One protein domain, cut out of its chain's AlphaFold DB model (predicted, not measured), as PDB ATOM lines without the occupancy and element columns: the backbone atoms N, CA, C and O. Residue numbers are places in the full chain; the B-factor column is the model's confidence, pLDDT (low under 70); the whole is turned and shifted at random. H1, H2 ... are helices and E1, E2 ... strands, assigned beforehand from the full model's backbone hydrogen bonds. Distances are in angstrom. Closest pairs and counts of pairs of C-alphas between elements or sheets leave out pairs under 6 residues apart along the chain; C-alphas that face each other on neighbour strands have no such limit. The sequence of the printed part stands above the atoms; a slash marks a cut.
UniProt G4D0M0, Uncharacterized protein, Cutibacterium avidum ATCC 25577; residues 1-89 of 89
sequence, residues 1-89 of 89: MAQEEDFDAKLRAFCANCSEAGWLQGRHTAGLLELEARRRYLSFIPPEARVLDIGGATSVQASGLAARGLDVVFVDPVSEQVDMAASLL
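This is residues 1 to 89 of the 89 residues of an uncharacterized protein of Cutibacterium avidum ATCC 25577 (UniProt G4D0M0). Two parallel strands, E1 and E2, make a small wall with the helix H4 packed on one face and the other face bare. H2 and H3 lie farther out on the H4 side, H5 folds back past the last residues of E2, and H1 reaches away as an arm, with residues 1 to 7 sticking out. The printed part has 89 residues, with five named helices and two named strands in the order H1, H2, H3, E1, H4, E2, H5, and the class is mostly helix. It is only just compact, close to loose, with a radius of gyration of the C-alphas of 14.3 A and spans of 42 by 31 by 23 A.

H1, residues 2 to 15, begins at C-alpha 2, (471.678, 26.512, 707.914), and is 20.0 A long from first to last C-alpha. H2, residues 20 to 24, is 5.9 A long. H3, residues 29 to 42, is 20.0 A long and ends at C-alpha 42, (436.530, 36.480, 714.580). E1, residues 50 to 54, is 13.2 A long. H4, residues 60 to 66, is 10.1 A long. E2, residues 71 to 75, is 13.6 A long. H5, residues 79 to 87, is 12.5 A long and ends at C-alpha 87, (446.449, 39.535, 693.348).

E1 and E2 are parallel neighbours at 16 degrees; N 51 and O 71, 2.8 A apart, and N 73 and O 51, 2.9 A apart, are within hydrogen-bond range. E1, H4 and E2 form a strand-helix-strand unit, two parallel neighbour strands with a helix between them along the chain, and its crossover is right-handed. The closest C-alphas of H4 and E2 are those of Ala 66 and Val 72, 6.0 A apart. H3 only just touches H4, with residues 39 to 42 alone and 3 pairs of C-alphas within 8 A, the closest those of Leu 42 and Leu 65 at 7.8 A; they run the same way at a shallow tilt of 32 degrees. H2 only just touches H4, also with 3 pairs, the closest C-alphas being those of Ala 21 and Val 60, 6.2 A apart. H3 touches H2 with residues 31 to 35 alone; the closest C-alphas are those of Leu 24 and Gly 31, 4.2 A apart. The closest C-alphas of E2 and H5 are those of Val 75 and Val 82, 7.4 A apart. H1 and H5 are close but not clearly touching, with the C-alphas of Cys 15 and Gln 81 closest at 8.0 A. H1 is apart from H3 and H4. In H1, H2, H3, H4 and H5 every O i to N i+4 pair is within hydrogen-bond range.

The two C-alphas farthest apart are those of Ala 2 and Pro 47, 42.7 A. The printed part has no cut and no long link; the link from H3 to E1, 7 residues, is short, and the others are tight. The mean pLDDT of the printed part is 89.4, with residues 1 to 2, 4 and 88 to 89 under 70 in this model.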
ATOM      1  N   MET A   1     471.112  30.123 710.823       60.28
ATOM      2  CA  MET A   1     471.595  30.099 709.426       60.28
ATOM      3  C   MET A   1     471.184  28.785 708.750       60.28
ATOM      4  O   MET A   1     470.037  28.701 708.354       60.28
ATOM      5  N   ALA A   2     471.997  27.716 708.715       63.59
ATOM      6  CA  ALA A   2     471.678  26.512 707.914       63.59
ATOM      7  C   ALA A   2     470.402  25.736 708.331       63.59
ATOM      8  O   ALA A   2     469.690  25.216 707.481       63.59
ATOM      9  N   GLN A   3     470.091  25.662 709.632       73.69
ATOM     10  CA  GLN A   3     468.869  25.004 710.126       73.69
ATOM     11  C   GLN A   3     467.598  25.828 709.844       73.69
ATOM     12  O   GLN A   3     466.529  25.261 709.646       73.69
ATOM     13  N   GLU A   4     467.717  27.158 709.830       66.44
ATOM     14  CA  GLU A   4     466.607  28.068 709.512       66.44
ATOM     15  C   GLU A   4     466.311  28.042 708.009       66.44
ATOM     16  O   GLU A   4     465.159  27.910 707.619       66.44
ATOM     17  N   GLU A   5     467.346  28.039 707.163       73.31
ATOM     18  CA  GLU A   5     467.188  27.904 705.708       73.31
ATOM     19  C   GLU A   5     466.520  26.576 705.308       73.31
ATOM     20  O   GLU A   5     465.673  26.553 704.413       73.31
ATOM     21  N   ASP A   6     466.856  25.474 705.991       84.62
ATOM     22  CA  ASP A   6     466.208  24.170 705.793       84.62
ATOM     23  C   ASP A   6     464.732  24.182 706.238       84.62
ATOM     24  O   ASP A   6     463.872  23.590 705.579       84.62
ATOM     25  N   PHE A   7     464.409  24.895 707.322       84.75
ATOM     26  CA  PHE A   7     463.028  25.073 707.770       84.75
ATOM     27  C   PHE A   7     462.206  25.896 706.768       84.75
ATOM     28  O   PHE A   7     461.137  25.448 706.350       84.75
ATOM     29  N   ASP A   8     462.726  27.037 706.316       86.56
ATOM     30  CA  ASP A   8     462.049  27.909 705.351       86.56
ATOM     31  C   ASP A   8     461.829  27.206 704.008       86.56
ATOM     32  O   ASP A   8     460.766  27.328 703.397       86.56
ATOM     33  N   ALA A   9     462.809  26.423 703.547       87.44
ATOM     34  CA  ALA A   9     462.673  25.631 702.330       87.44
ATOM     35  C   ALA A   9     461.555  24.582 702.451       87.44
ATOM     36  O   ALA A   9     460.753  24.432 701.526       87.44
ATOM     37  N   LYS A  10     461.460  23.889 703.593       89.62
ATOM     38  CA  LYS A  10     460.388  22.918 703.860       89.62
ATOM     39  C   LYS A  10     459.022  23.586 703.970       89.62
ATOM     40  O   LYS A  10     458.058  23.067 703.408       89.62
ATOM     41  N   LEU A  11     458.944  24.732 704.646       87.69
ATOM     42  CA  LEU A  11     457.715  25.513 704.762       87.69
ATOM     43  C   LEU A  11     457.227  25.964 703.382       87.69
ATOM     44  O   LEU A  11     456.085  25.684 703.024       87.69
ATOM     45  N   ARG A  12     458.103  26.566 702.567       87.81
ATOM     46  CA  ARG A  12     457.774  26.954 701.186       87.81
ATOM     47  C   ARG A  12     457.322  25.759 700.348       87.81
ATOM     48  O   ARG A  12     456.306  25.851 699.669       87.81
ATOM     49  N   ALA A  13     458.024  24.626 700.423       89.31
ATOM     50  CA  ALA A  13     457.667  23.419 699.674       89.31
ATOM     51  C   ALA A  13     456.295  22.847 700.075       89.31
ATOM     52  O   ALA A  13     455.546  22.369 699.220       89.31
ATOM     53  N   PHE A  14     455.948  22.909 701.362       87.62
ATOM     54  CA  PHE A  14     454.618  22.544 701.839       87.62
ATOM     55  C   PHE A  14     453.558  23.523 701.314       87.62
ATOM     56  O   PHE A  14     452.602  23.106 700.659       87.62
ATOM     57  N   CYS A  15     453.768  24.826 701.522       86.56
ATOM     58  CA  CYS A  15     452.829  25.875 701.130       86.56
ATOM     59  C   CYS A  15     452.617  25.968 699.612       86.56
ATOM     60  O   CYS A  15     451.522  26.319 699.190       86.56
ATOM     61  N   ALA A  16     453.603  25.600 698.789       85.38
ATOM     62  CA  ALA A  16     453.469  25.560 697.330       85.38
ATOM     63  C   ALA A  16     452.371  24.594 696.842       85.38
ATOM     64  O   ALA A  16     451.827  24.772 695.755       85.38
ATOM     65  N   ASN A  17     452.029  23.580 697.643       82.12
ATOM     66  CA  ASN A  17     450.990  22.601 697.322       82.12
ATOM     67  C   ASN A  17     449.657  22.886 698.035       82.12
ATOM     68  O   ASN A  17     448.732  22.074 697.966       82.12
ATOM     69  N   CYS A  18     449.548  24.010 698.745       79.12
ATOM     70  CA  CYS A  18     448.376  24.369 699.532       79.12
ATOM     71  C   CYS A  18     447.815  25.723 699.088       79.12
ATOM     72  O   CYS A  18     448.544  26.668 698.808       79.12
ATOM     73  N   SER A  19     446.489  25.833 699.071       83.50
ATOM     74  CA  SER A  19     445.792  27.095 698.837       83.50
ATOM     75  C   SER A  19     444.708  27.244 699.890       83.50
ATOM     76  O   SER A  19     443.746  26.472 699.892       83.50
ATOM     77  N   GLU A  20     444.861  28.219 700.790       86.81
ATOM     78  CA  GLU A  20     443.837  28.508 701.797       86.81
ATOM     79  C   GLU A  20     442.533  28.940 701.110       86.81
ATOM     80  O   GLU A  20     441.478  28.385 701.408       86.81
ATOM     81  N   ALA A  21     442.595  29.838 700.123       87.00
ATOM     82  CA  ALA A  21     441.444  30.208 699.300       87.00
ATOM     83  C   ALA A  21     440.817  28.986 698.607       87.00
ATOM     84  O   ALA A  21     439.604  28.789 698.676       87.00
ATOM     85  N   GLY A  22     441.629  28.110 698.007       88.19
ATOM     86  CA  GLY A  22     441.150  26.872 697.389       88.19
ATOM     87  C   GLY A  22     440.460  25.921 698.375       88.19
ATOM     88  O   GLY A  22     439.483  25.264 698.013       88.19
ATOM     89  N   TRP A  23     440.919  25.871 699.626       91.12
ATOM     90  CA  TRP A  23     440.305  25.081 700.692       91.12
ATOM     91  C   TRP A  23     439.012  25.719 701.212       91.12
ATOM     92  O   TRP A  23     437.951  25.096 701.160       91.12
ATOM     93  N   LEU A  24     439.088  26.967 701.683       91.44
ATOM     94  CA  LEU A  24     438.018  27.657 702.410       91.44
ATOM     95  C   LEU A  24     436.910  28.202 701.511       91.44
ATOM     96  O   LEU A  24     435.770  28.315 701.954       91.44
ATOM     97  N   GLN A  25     437.234  28.568 700.273       86.69
ATOM     98  CA  GLN A  25     436.290  29.146 699.309       86.69
ATOM     99  C   GLN A  25     436.021  28.211 698.121       86.69
ATOM    100  O   GLN A  25     435.209  28.526 697.250       86.69
ATOM    101  N   GLY A  26     436.693  27.058 698.071       86.19
ATOM    102  CA  GLY A  26     436.469  26.040 697.053       86.19
ATOM    103  C   GLY A  26     435.197  25.219 697.277       86.19
ATOM    104  O   GLY A  26     434.280  25.581 698.009       86.19
ATOM    105  N   ARG A  27     435.136  24.054 696.623       84.50
ATOM    106  CA  ARG A  27     433.956  23.164 696.642       84.50
ATOM    107  C   ARG A  27     433.971  22.143 697.784       84.50
ATOM    108  O   ARG A  27     433.150  21.227 697.799       84.50
ATOM    109  N   HIS A  28     434.907  22.266 698.720       88.62
ATOM    110  CA  HIS A  28     435.031  21.353 699.849       88.62
ATOM    111  C   HIS A  28     434.112  21.801 700.988       88.62
ATOM    112  O   HIS A  28     434.361  22.816 701.633       88.62
ATOM    113  N   THR A  29     433.074  21.015 701.288       91.06
ATOM    114  CA  THR A  29     432.116  21.322 702.367       91.06
ATOM    115  C   THR A  29     432.796  21.536 703.724       91.06
ATOM    116  O   THR A  29     432.371  22.392 704.494       91.06
ATOM    117  N   ALA A  30     433.870  20.792 704.010       93.75
ATOM    118  CA  ALA A  30     434.644  20.956 705.239       93.75
ATOM    119  C   ALA A  30     435.335  22.327 705.322       93.75
ATOM    120  O   ALA A  30     435.294  22.956 706.375       93.75
ATOM    121  N   GLY A  31     435.897  22.820 704.213       93.94
ATOM    122  CA  GLY A  31     436.525  24.140 704.159       93.94
ATOM    123  C   GLY A  31     435.515  25.276 704.319       93.94
ATOM    124  O   GLY A  31     435.766  26.222 705.060       93.94
ATOM    125  N   LEU A  32     434.321  25.139 703.729       93.50
ATOM    126  CA  LEU A  32     433.225  26.096 703.937       93.50
ATOM    127  C   LEU A  32     432.771  26.142 705.406       93.50
ATOM    128  O   LEU A  32     432.529  27.222 705.947       93.50
ATOM    129  N   LEU A  33     432.675  24.981 706.064       96.19
ATOM    130  CA  LEU A  33     432.328  24.907 707.483       96.19
ATOM    131  C   LEU A  33     433.421  25.524 708.367       96.19
ATOM    132  O   LEU A  33     433.101  26.244 709.312       96.19
ATOM    133  N   GLU A  34     434.694  25.266 708.058       95.31
ATOM    134  CA  GLU A  34     435.823  25.884 708.759       95.31
ATOM    135  C   GLU A  34     435.792  27.409 708.624       95.31
ATOM    136  O   GLU A  34     435.932  28.113 709.626       95.31
ATOM    137  N   LEU A  35     435.553  27.922 707.412       94.31
ATOM    138  CA  LEU A  35     435.451  29.355 707.159       94.31
ATOM    139  C   LEU A  35     434.356  29.995 708.018       94.31
ATOM    140  O   LEU A  35     434.597  31.018 708.661       94.31
ATOM    141  N   GLU A  36     433.170  29.390 708.067       94.75
ATOM    142  CA  GLU A  36     432.058  29.919 708.857       94.75
ATOM    143  C   GLU A  36     432.327  29.838 710.366       94.75
ATOM    144  O   GLU A  36     432.094  30.799 711.105       94.75
ATOM    145  N   ALA A  37     432.899  28.726 710.836       95.81
ATOM    146  CA  ALA A  37     433.300  28.589 712.231       95.81
ATOM    147  C   ALA A  37     434.331  29.662 712.622       95.81
ATOM    148  O   ALA A  37     434.184  30.310 713.662       95.81
ATOM    149  N   ARG A  38     435.341  29.904 711.776       94.94
ATOM    150  CA  ARG A  38     436.367  30.927 712.019       94.94
ATOM    151  C   ARG A  38     435.774  32.336 711.986       94.94
ATOM    152  O   ARG A  38     436.049  33.108 712.900       94.94
ATOM    153  N   ARG A  39     434.874  32.654 711.046       94.44
ATOM    154  CA  ARG A  39     434.130  33.932 711.023       94.44
ATOM    155  C   ARG A  39     433.372  34.189 712.318       94.44
ATOM    156  O   ARG A  39     433.423  35.303 712.842       94.44
ATOM    157  N   ARG A  40     432.725  33.164 712.878       95.31
ATOM    158  CA  ARG A  40     432.051  33.276 714.175       95.31
ATOM    159  C   ARG A  40     433.027  33.630 715.293       95.31
ATOM    160  O   ARG A  40     432.724  34.524 716.076       95.31
ATOM    161  N   TYR A  41     434.194  32.993 715.361       94.69
ATOM    162  CA  TYR A  41     435.209  33.355 716.359       94.69
ATOM    163  C   TYR A  41     435.752  34.771 716.155       94.69
ATOM    164  O   TYR A  41     435.869  35.539 717.106       94.69
ATOM    165  N   LEU A  42     436.020  35.154 714.911       95.06
ATOM    166  CA  LEU A  42     436.530  36.480 714.580       95.06
ATOM    167  C   LEU A  42     435.498  37.596 714.807       95.06
ATOM    168  O   LEU A  42     435.876  38.758 714.963       95.06
ATOM    169  N   SER A  43     434.200  37.275 714.867       94.38
ATOM    170  CA  SER A  43     433.132  38.249 715.136       94.38
ATOM    171  C   SER A  43     433.243  38.919 716.510       94.38
ATOM    172  O   SER A  43     432.748  40.030 716.679       94.38
ATOM    173  N   PHE A  44     433.951  38.297 717.459       95.94
ATOM    174  CA  PHE A  44     434.203  38.867 718.784       95.94
ATOM    175  C   PHE A  44     435.242  39.997 718.779       95.94
ATOM    176  O   PHE A  44     435.387  40.682 719.789       95.94
ATOM    177  N   ILE A  45     435.961  40.209 717.669       96.62
ATOM    178  CA  ILE A  45     436.896  41.330 717.530       96.62
ATOM    179  C   ILE A  45     436.090  42.642 717.462       96.62
ATOM    180  O   ILE A  45     435.246  42.762 716.562       96.62
ATOM    181  N   PRO A  46     436.340  43.612 718.369       95.88
ATOM    182  CA  PRO A  46     435.667  44.911 718.365       95.88
ATOM    183  C   PRO A  46     435.930  45.692 717.071       95.88
ATOM    184  O   PRO A  46     437.040  45.604 716.548       95.88
ATOM    185  N   PRO A  47     434.965  46.479 716.565       92.50
ATOM    186  CA  PRO A  47     435.109  47.188 715.293       92.50
ATOM    187  C   PRO A  47     436.216  48.257 715.286       92.50
ATOM    188  O   PRO A  47     436.710  48.604 714.221       92.50
ATOM    189  N   GLU A  48     436.648  48.750 716.448       94.56
ATOM    190  CA  GLU A  48     437.731  49.733 716.594       94.56
ATOM    191  C   GLU A  48     439.123  49.089 716.704       94.56
ATOM    192  O   GLU A  48     440.131  49.790 716.843       94.56
ATOM    193  N   ALA A  49     439.201  47.756 716.704       97.12
ATOM    194  CA  ALA A  49     440.462  47.051 716.849       97.12
ATOM    195  C   ALA A  49     441.347  47.202 715.604       97.12
ATOM    196  O   ALA A  49     440.881  47.227 714.466       97.12
ATOM    197  N   ARG A  50     442.660  47.220 715.846       97.75
ATOM    198  CA  ARG A  50     443.691  47.073 714.816       97.75
ATOM    199  C   ARG A  50     444.237  45.655 714.897       97.75
ATOM    200  O   ARG A  50     444.561  45.194 715.994       97.75
ATOM    201  N   VAL A  51     444.312  44.962 713.769       97.00
ATOM    202  CA  VAL A  51     444.609  43.527 713.711       97.00
ATOM    203  C   VAL A  51     445.920  43.289 712.970       97.00
ATOM    204  O   VAL A  51     446.117  43.796 711.870       97.00
ATOM    205  N   LEU A  52     446.796  42.481 713.571       97.06
ATOM    206  CA  LEU A  52     447.940  41.871 712.899       97.06
ATOM    207  C   LEU A  52     447.643  40.380 712.698       97.06
ATOM    208  O   LEU A  52     447.580  39.635 713.675       97.06
ATOM    209  N   ASP A  53     447.441  39.965 711.451       95.06
ATOM    210  CA  ASP A  53     447.208  38.572 711.057       95.06
ATOM    211  C   ASP A  53     448.537  37.916 710.646       95.06
ATOM    212  O   ASP A  53     449.196  38.377 709.716       95.06
ATOM    213  N   ILE A  54     448.975  36.882 711.369       95.12
ATOM    214  CA  ILE A  54     450.297  36.253 711.197       95.12
ATOM    215  C   ILE A  54     450.122  34.859 710.603       95.12
ATOM    216  O   ILE A  54     449.447  34.020 711.195       95.12
ATOM    217  N   GLY A  55     450.799  34.590 709.484       91.81
ATOM    218  CA  GLY A  55     450.642  33.335 708.743       91.81
ATOM    219  C   GLY A  55     449.304  33.279 708.007       91.81
ATOM    220  O   GLY A  55     448.658  32.234 707.973       91.81
ATOM    221  N   GLY A  56     448.863  34.430 707.488       89.38
ATOM    222  CA  GLY A  56     447.545  34.606 706.878       89.38
ATOM    223  C   GLY A  56     447.375  33.947 705.506       89.38
ATOM    224  O   GLY A  56     446.299  34.078 704.925       89.38
ATOM    225  N   ALA A  57     448.397  33.269 704.969       92.00
ATOM    226  CA  ALA A  57     448.362  32.584 703.679       92.00
ATOM    227  C   ALA A  57     447.793  33.484 702.557       92.00
ATOM    228  O   ALA A  57     448.260  34.607 702.363       92.00
ATOM    229  N   THR A  58     446.756  33.034 701.840       90.62
ATOM    230  CA  THR A  58     446.083  33.796 700.771       90.62
ATOM    231  C   THR A  58     445.071  34.827 701.300       90.62
ATOM    232  O   THR A  58     444.076  35.110 700.634       90.62
ATOM    233  N   SER A  59     445.274  35.319 702.523       93.38
ATOM    234  CA  SER A  59     444.557  36.415 703.182       93.38
ATOM    235  C   SER A  59     443.040  36.261 703.341       93.38
ATOM    236  O   SER A  59     442.353  37.265 703.530       93.38
ATOM    237  N   VAL A  60     442.465  35.050 703.311       94.00
ATOM    238  CA  VAL A  60     440.992  34.888 703.331       94.00
ATOM    239  C   VAL A  60     440.382  35.491 704.600       94.00
ATOM    240  O   VAL A  60     439.322  36.126 704.552       94.00
ATOM    241  N   GLN A  61     441.053  35.313 705.738       93.75
ATOM    242  CA  GLN A  61     440.602  35.849 707.022       93.75
ATOM    243  C   GLN A  61     440.835  37.357 707.117       93.75
ATOM    244  O   GLN A  61     439.892  38.090 707.423       93.75
ATOM    245  N   ALA A  62     442.046  37.822 706.797       94.69
ATOM    246  CA  ALA A  62     442.384  39.242 706.764       94.69
ATOM    247  C   ALA A  62     441.424  40.044 705.871       94.69
ATOM    248  O   ALA A  62     440.876  41.050 706.321       94.69
ATOM    249  N   SER A  63     441.123  39.559 704.662       93.12
ATOM    250  CA  SER A  63     440.157  40.188 703.754       93.12
ATOM    251  C   SER A  63     438.747  40.220 704.351       93.12
ATOM    252  O   SER A  63     438.040  41.220 704.230       93.12
ATOM    253  N   GLY A  64     438.334  39.161 705.055       93.25
ATOM    254  CA  GLY A  64     437.055  39.130 705.769       93.25
ATOM    255  C   GLY A  64     436.969  40.139 706.921       93.25
ATOM    256  O   GLY A  64     435.909  40.722 707.149       93.25
ATOM    257  N   LEU A  65     438.069  40.369 707.638       95.12
ATOM    258  CA  LEU A  65     438.159  41.385 708.690       95.12
ATOM    259  C   LEU A  65     438.187  42.803 708.102       95.12
ATOM    260  O   LEU A  65     437.437  43.664 708.559       95.12
ATOM    261  N   ALA A  66     438.966  43.036 707.045       94.25
ATOM    262  CA  ALA A  66     439.013  44.319 706.349       94.25
ATOM    263  C   ALA A  66     437.639  44.703 705.771       94.25
ATOM    264  O   ALA A  66     437.194  45.838 705.922       94.25
ATOM    265  N   ALA A  67     436.896  43.739 705.213       93.25
ATOM    266  CA  ALA A  67     435.528  43.949 704.733       93.25
ATOM    267  C   ALA A  67     434.532  44.338 705.846       93.25
ATOM    268  O   ALA A  67     433.480  44.910 705.559       93.25
ATOM    269  N   ARG A  68     434.851  44.061 707.118       93.88
ATOM    270  CA  ARG A  68     434.089  44.539 708.287       93.88
ATOM    271  C   ARG A  68     434.483  45.957 708.728       93.88
ATOM    272  O   ARG A  68     433.894  46.456 709.681       93.88
ATOM    273  N   GLY A  69     435.450  46.592 708.062       95.44
ATOM    274  CA  GLY A  69     435.940  47.940 708.368       95.44
ATOM    275  C   GLY A  69     437.108  47.996 709.357       95.44
ATOM    276  O   GLY A  69     437.442  49.082 709.821       95.44
ATOM    277  N   LEU A  70     437.715  46.854 709.693       95.94
ATOM    278  CA  LEU A  70     438.870  46.793 710.595       95.94
ATOM    279  C   LEU A  70     440.159  47.231 709.878       95.94
ATOM    280  O   LEU A  70     440.339  46.948 708.694       95.94
ATOM    281  N   ASP A  71     441.079  47.857 710.618       96.31
ATOM    282  CA  ASP A  71     442.459  48.108 710.169       96.31
ATOM    283  C   ASP A  71     443.273  46.818 710.333       96.31
ATOM    284  O   ASP A  71     443.558  46.400 711.460       96.31
ATOM    285  N   VAL A  72     443.591  46.159 709.218       96.25
ATOM    286  CA  VAL A  72     444.235  44.841 709.200       96.25
ATOM    287  C   VAL A  72     445.556  44.913 708.450       96.25
ATOM    288  O   VAL A  72     445.600  45.275 707.275       96.25
ATOM    289  N   VAL A  73     446.623  44.479 709.112       95.38
ATOM    290  CA  VAL A  73     447.902  44.149 708.484       95.38
ATOM    291  C   VAL A  73     448.038  42.637 708.522       95.38
ATOM    292  O   VAL A  73     447.964  42.053 709.600       95.38
ATOM    293  N   PHE A  74     448.243  41.995 707.376       94.62
ATOM    294  CA  PHE A  74     448.602  40.579 707.347       94.62
ATOM    295  C   PHE A  74     450.076  40.419 706.985       94.62
ATOM    296  O   PHE A  74     450.636  41.218 706.233       94.62
ATOM    297  N   VAL A  75     450.705  39.391 707.542       94.94
ATOM    298  CA  VAL A  75     452.083  39.005 707.248       94.94
ATOM    299  C   VAL A  75     452.152  37.498 707.058       94.94
ATOM    300  O   VAL A  75     451.516  36.738 707.789       94.94
ATOM    301  N   ASP A  76     452.952  37.058 706.096       92.94
ATOM    302  CA  ASP A  76     453.233  35.645 705.872       92.94
ATOM    303  C   ASP A  76     454.721  35.469 705.525       92.94
ATOM    304  O   ASP A  76     455.263  36.283 704.772       92.94
ATOM    305  N   PRO A  77     455.417  34.465 706.093       90.44
ATOM    306  CA  PRO A  77     456.817  34.200 705.765       90.44
ATOM    307  C   PRO A  77     457.018  33.622 704.353       90.44
ATOM    308  O   PRO A  77     458.147  33.601 703.861       90.44
ATOM    309  N   VAL A  78     455.959  33.141 703.696       90.81
ATOM    310  CA  VAL A  78     455.999  32.627 702.325       90.81
ATOM    311  C   VAL A  78     455.582  33.743 701.368       90.81
ATOM    312  O   VAL A  78     454.399  34.033 701.207       90.81
ATOM    313  N   SER A  79     456.562  34.361 700.704       89.94
ATOM    314  CA  SER A  79     456.362  35.472 699.757       89.94
ATOM    315  C   SER A  79     455.277  35.202 698.716       89.94
ATOM    316  O   SER A  79     454.451  36.060 698.441       89.94
ATOM    317  N   GLU A  80     455.215  33.980 698.200       88.31
ATOM    318  CA  GLU A  80     454.265  33.561 697.179       88.31
ATOM    319  C   GLU A  80     452.814  33.612 697.687       88.31
ATOM    320  O   GLU A  80     451.898  33.879 696.911       88.31
ATOM    321  N   GLN A  81     452.583  33.391 698.988       89.50
ATOM    322  CA  GLN A  81     451.263  33.551 699.609       89.50
ATOM    323  C   GLN A  81     450.863  35.029 699.674       89.50
ATOM    324  O   GLN A  81     449.727  35.367 699.341       89.50
ATOM    325  N   VAL A  82     451.811  35.908 700.017       90.12
ATOM    326  CA  VAL A  82     451.610  37.366 700.016       90.12
ATOM    327  C   VAL A  82     451.315  37.875 698.605       90.12
ATOM    328  O   VAL A  82     450.371  38.643 698.422       90.12
ATOM    329  N   ASP A  83     452.058  37.409 697.601       89.12
ATOM    330  CA  ASP A  83     451.854  37.780 696.196       89.12
ATOM    331  C   ASP A  83     450.482  37.320 695.682       89.12
ATOM    332  O   ASP A  83     449.764  38.080 695.027       89.12
ATOM    333  N   MET A  84     450.072  36.089 696.018       85.38
ATOM    334  CA  MET A  84     448.733  35.591 695.691       85.38
ATOM    335  C   MET A  84     447.645  36.420 696.371       85.38
ATOM    336  O   MET A  84     446.688  36.814 695.707       85.38
ATOM    337  N   ALA A  85     447.786  36.718 697.664       86.56
ATOM    338  CA  ALA A  85     446.843  37.556 698.397       86.56
ATOM    339  C   ALA A  85     446.705  38.949 697.763       86.56
ATOM    340  O   ALA A  85     445.590  39.420 697.545       86.56
ATOM    341  N   ALA A  86     447.822  39.577 697.382       84.38
ATOM    342  CA  ALA A  86     447.824  40.872 696.706       84.38
ATOM    343  C   ALA A  86     447.122  40.840 695.338       84.38
ATOM    344  O   ALA A  86     446.540  41.840 694.933       84.38
ATOM    345  N   SER A  87     447.143  39.701 694.636       79.50
ATOM    346  CA  SER A  87     446.449  39.535 693.348       79.50
ATOM    347  C   SER A  87     444.923  39.389 693.465       79.50
ATOM    348  O   SER A  87     444.220  39.493 692.460       79.50
ATOM    349  N   LEU A  88     444.418  39.116 694.674       66.56
ATOM    350  CA  LEU A  88     443.001  38.883 694.973       66.56
ATOM    351  C   LEU A  88     442.279  40.119 695.548       66.56
ATOM    352  O   LEU A  88     441.068  40.046 695.773       66.56
ATOM    353  N   LEU A  89     443.010  41.211 695.804       60.47
ATOM    354  CA  LEU A  89     442.497  42.514 696.253       60.47
ATOM    355  C   LEU A  89     442.124  43.409 695.063       60.47
ATOM    356  O   LEU A  89     441.105  44.126 695.190       60.47
TER     357      LEU A  89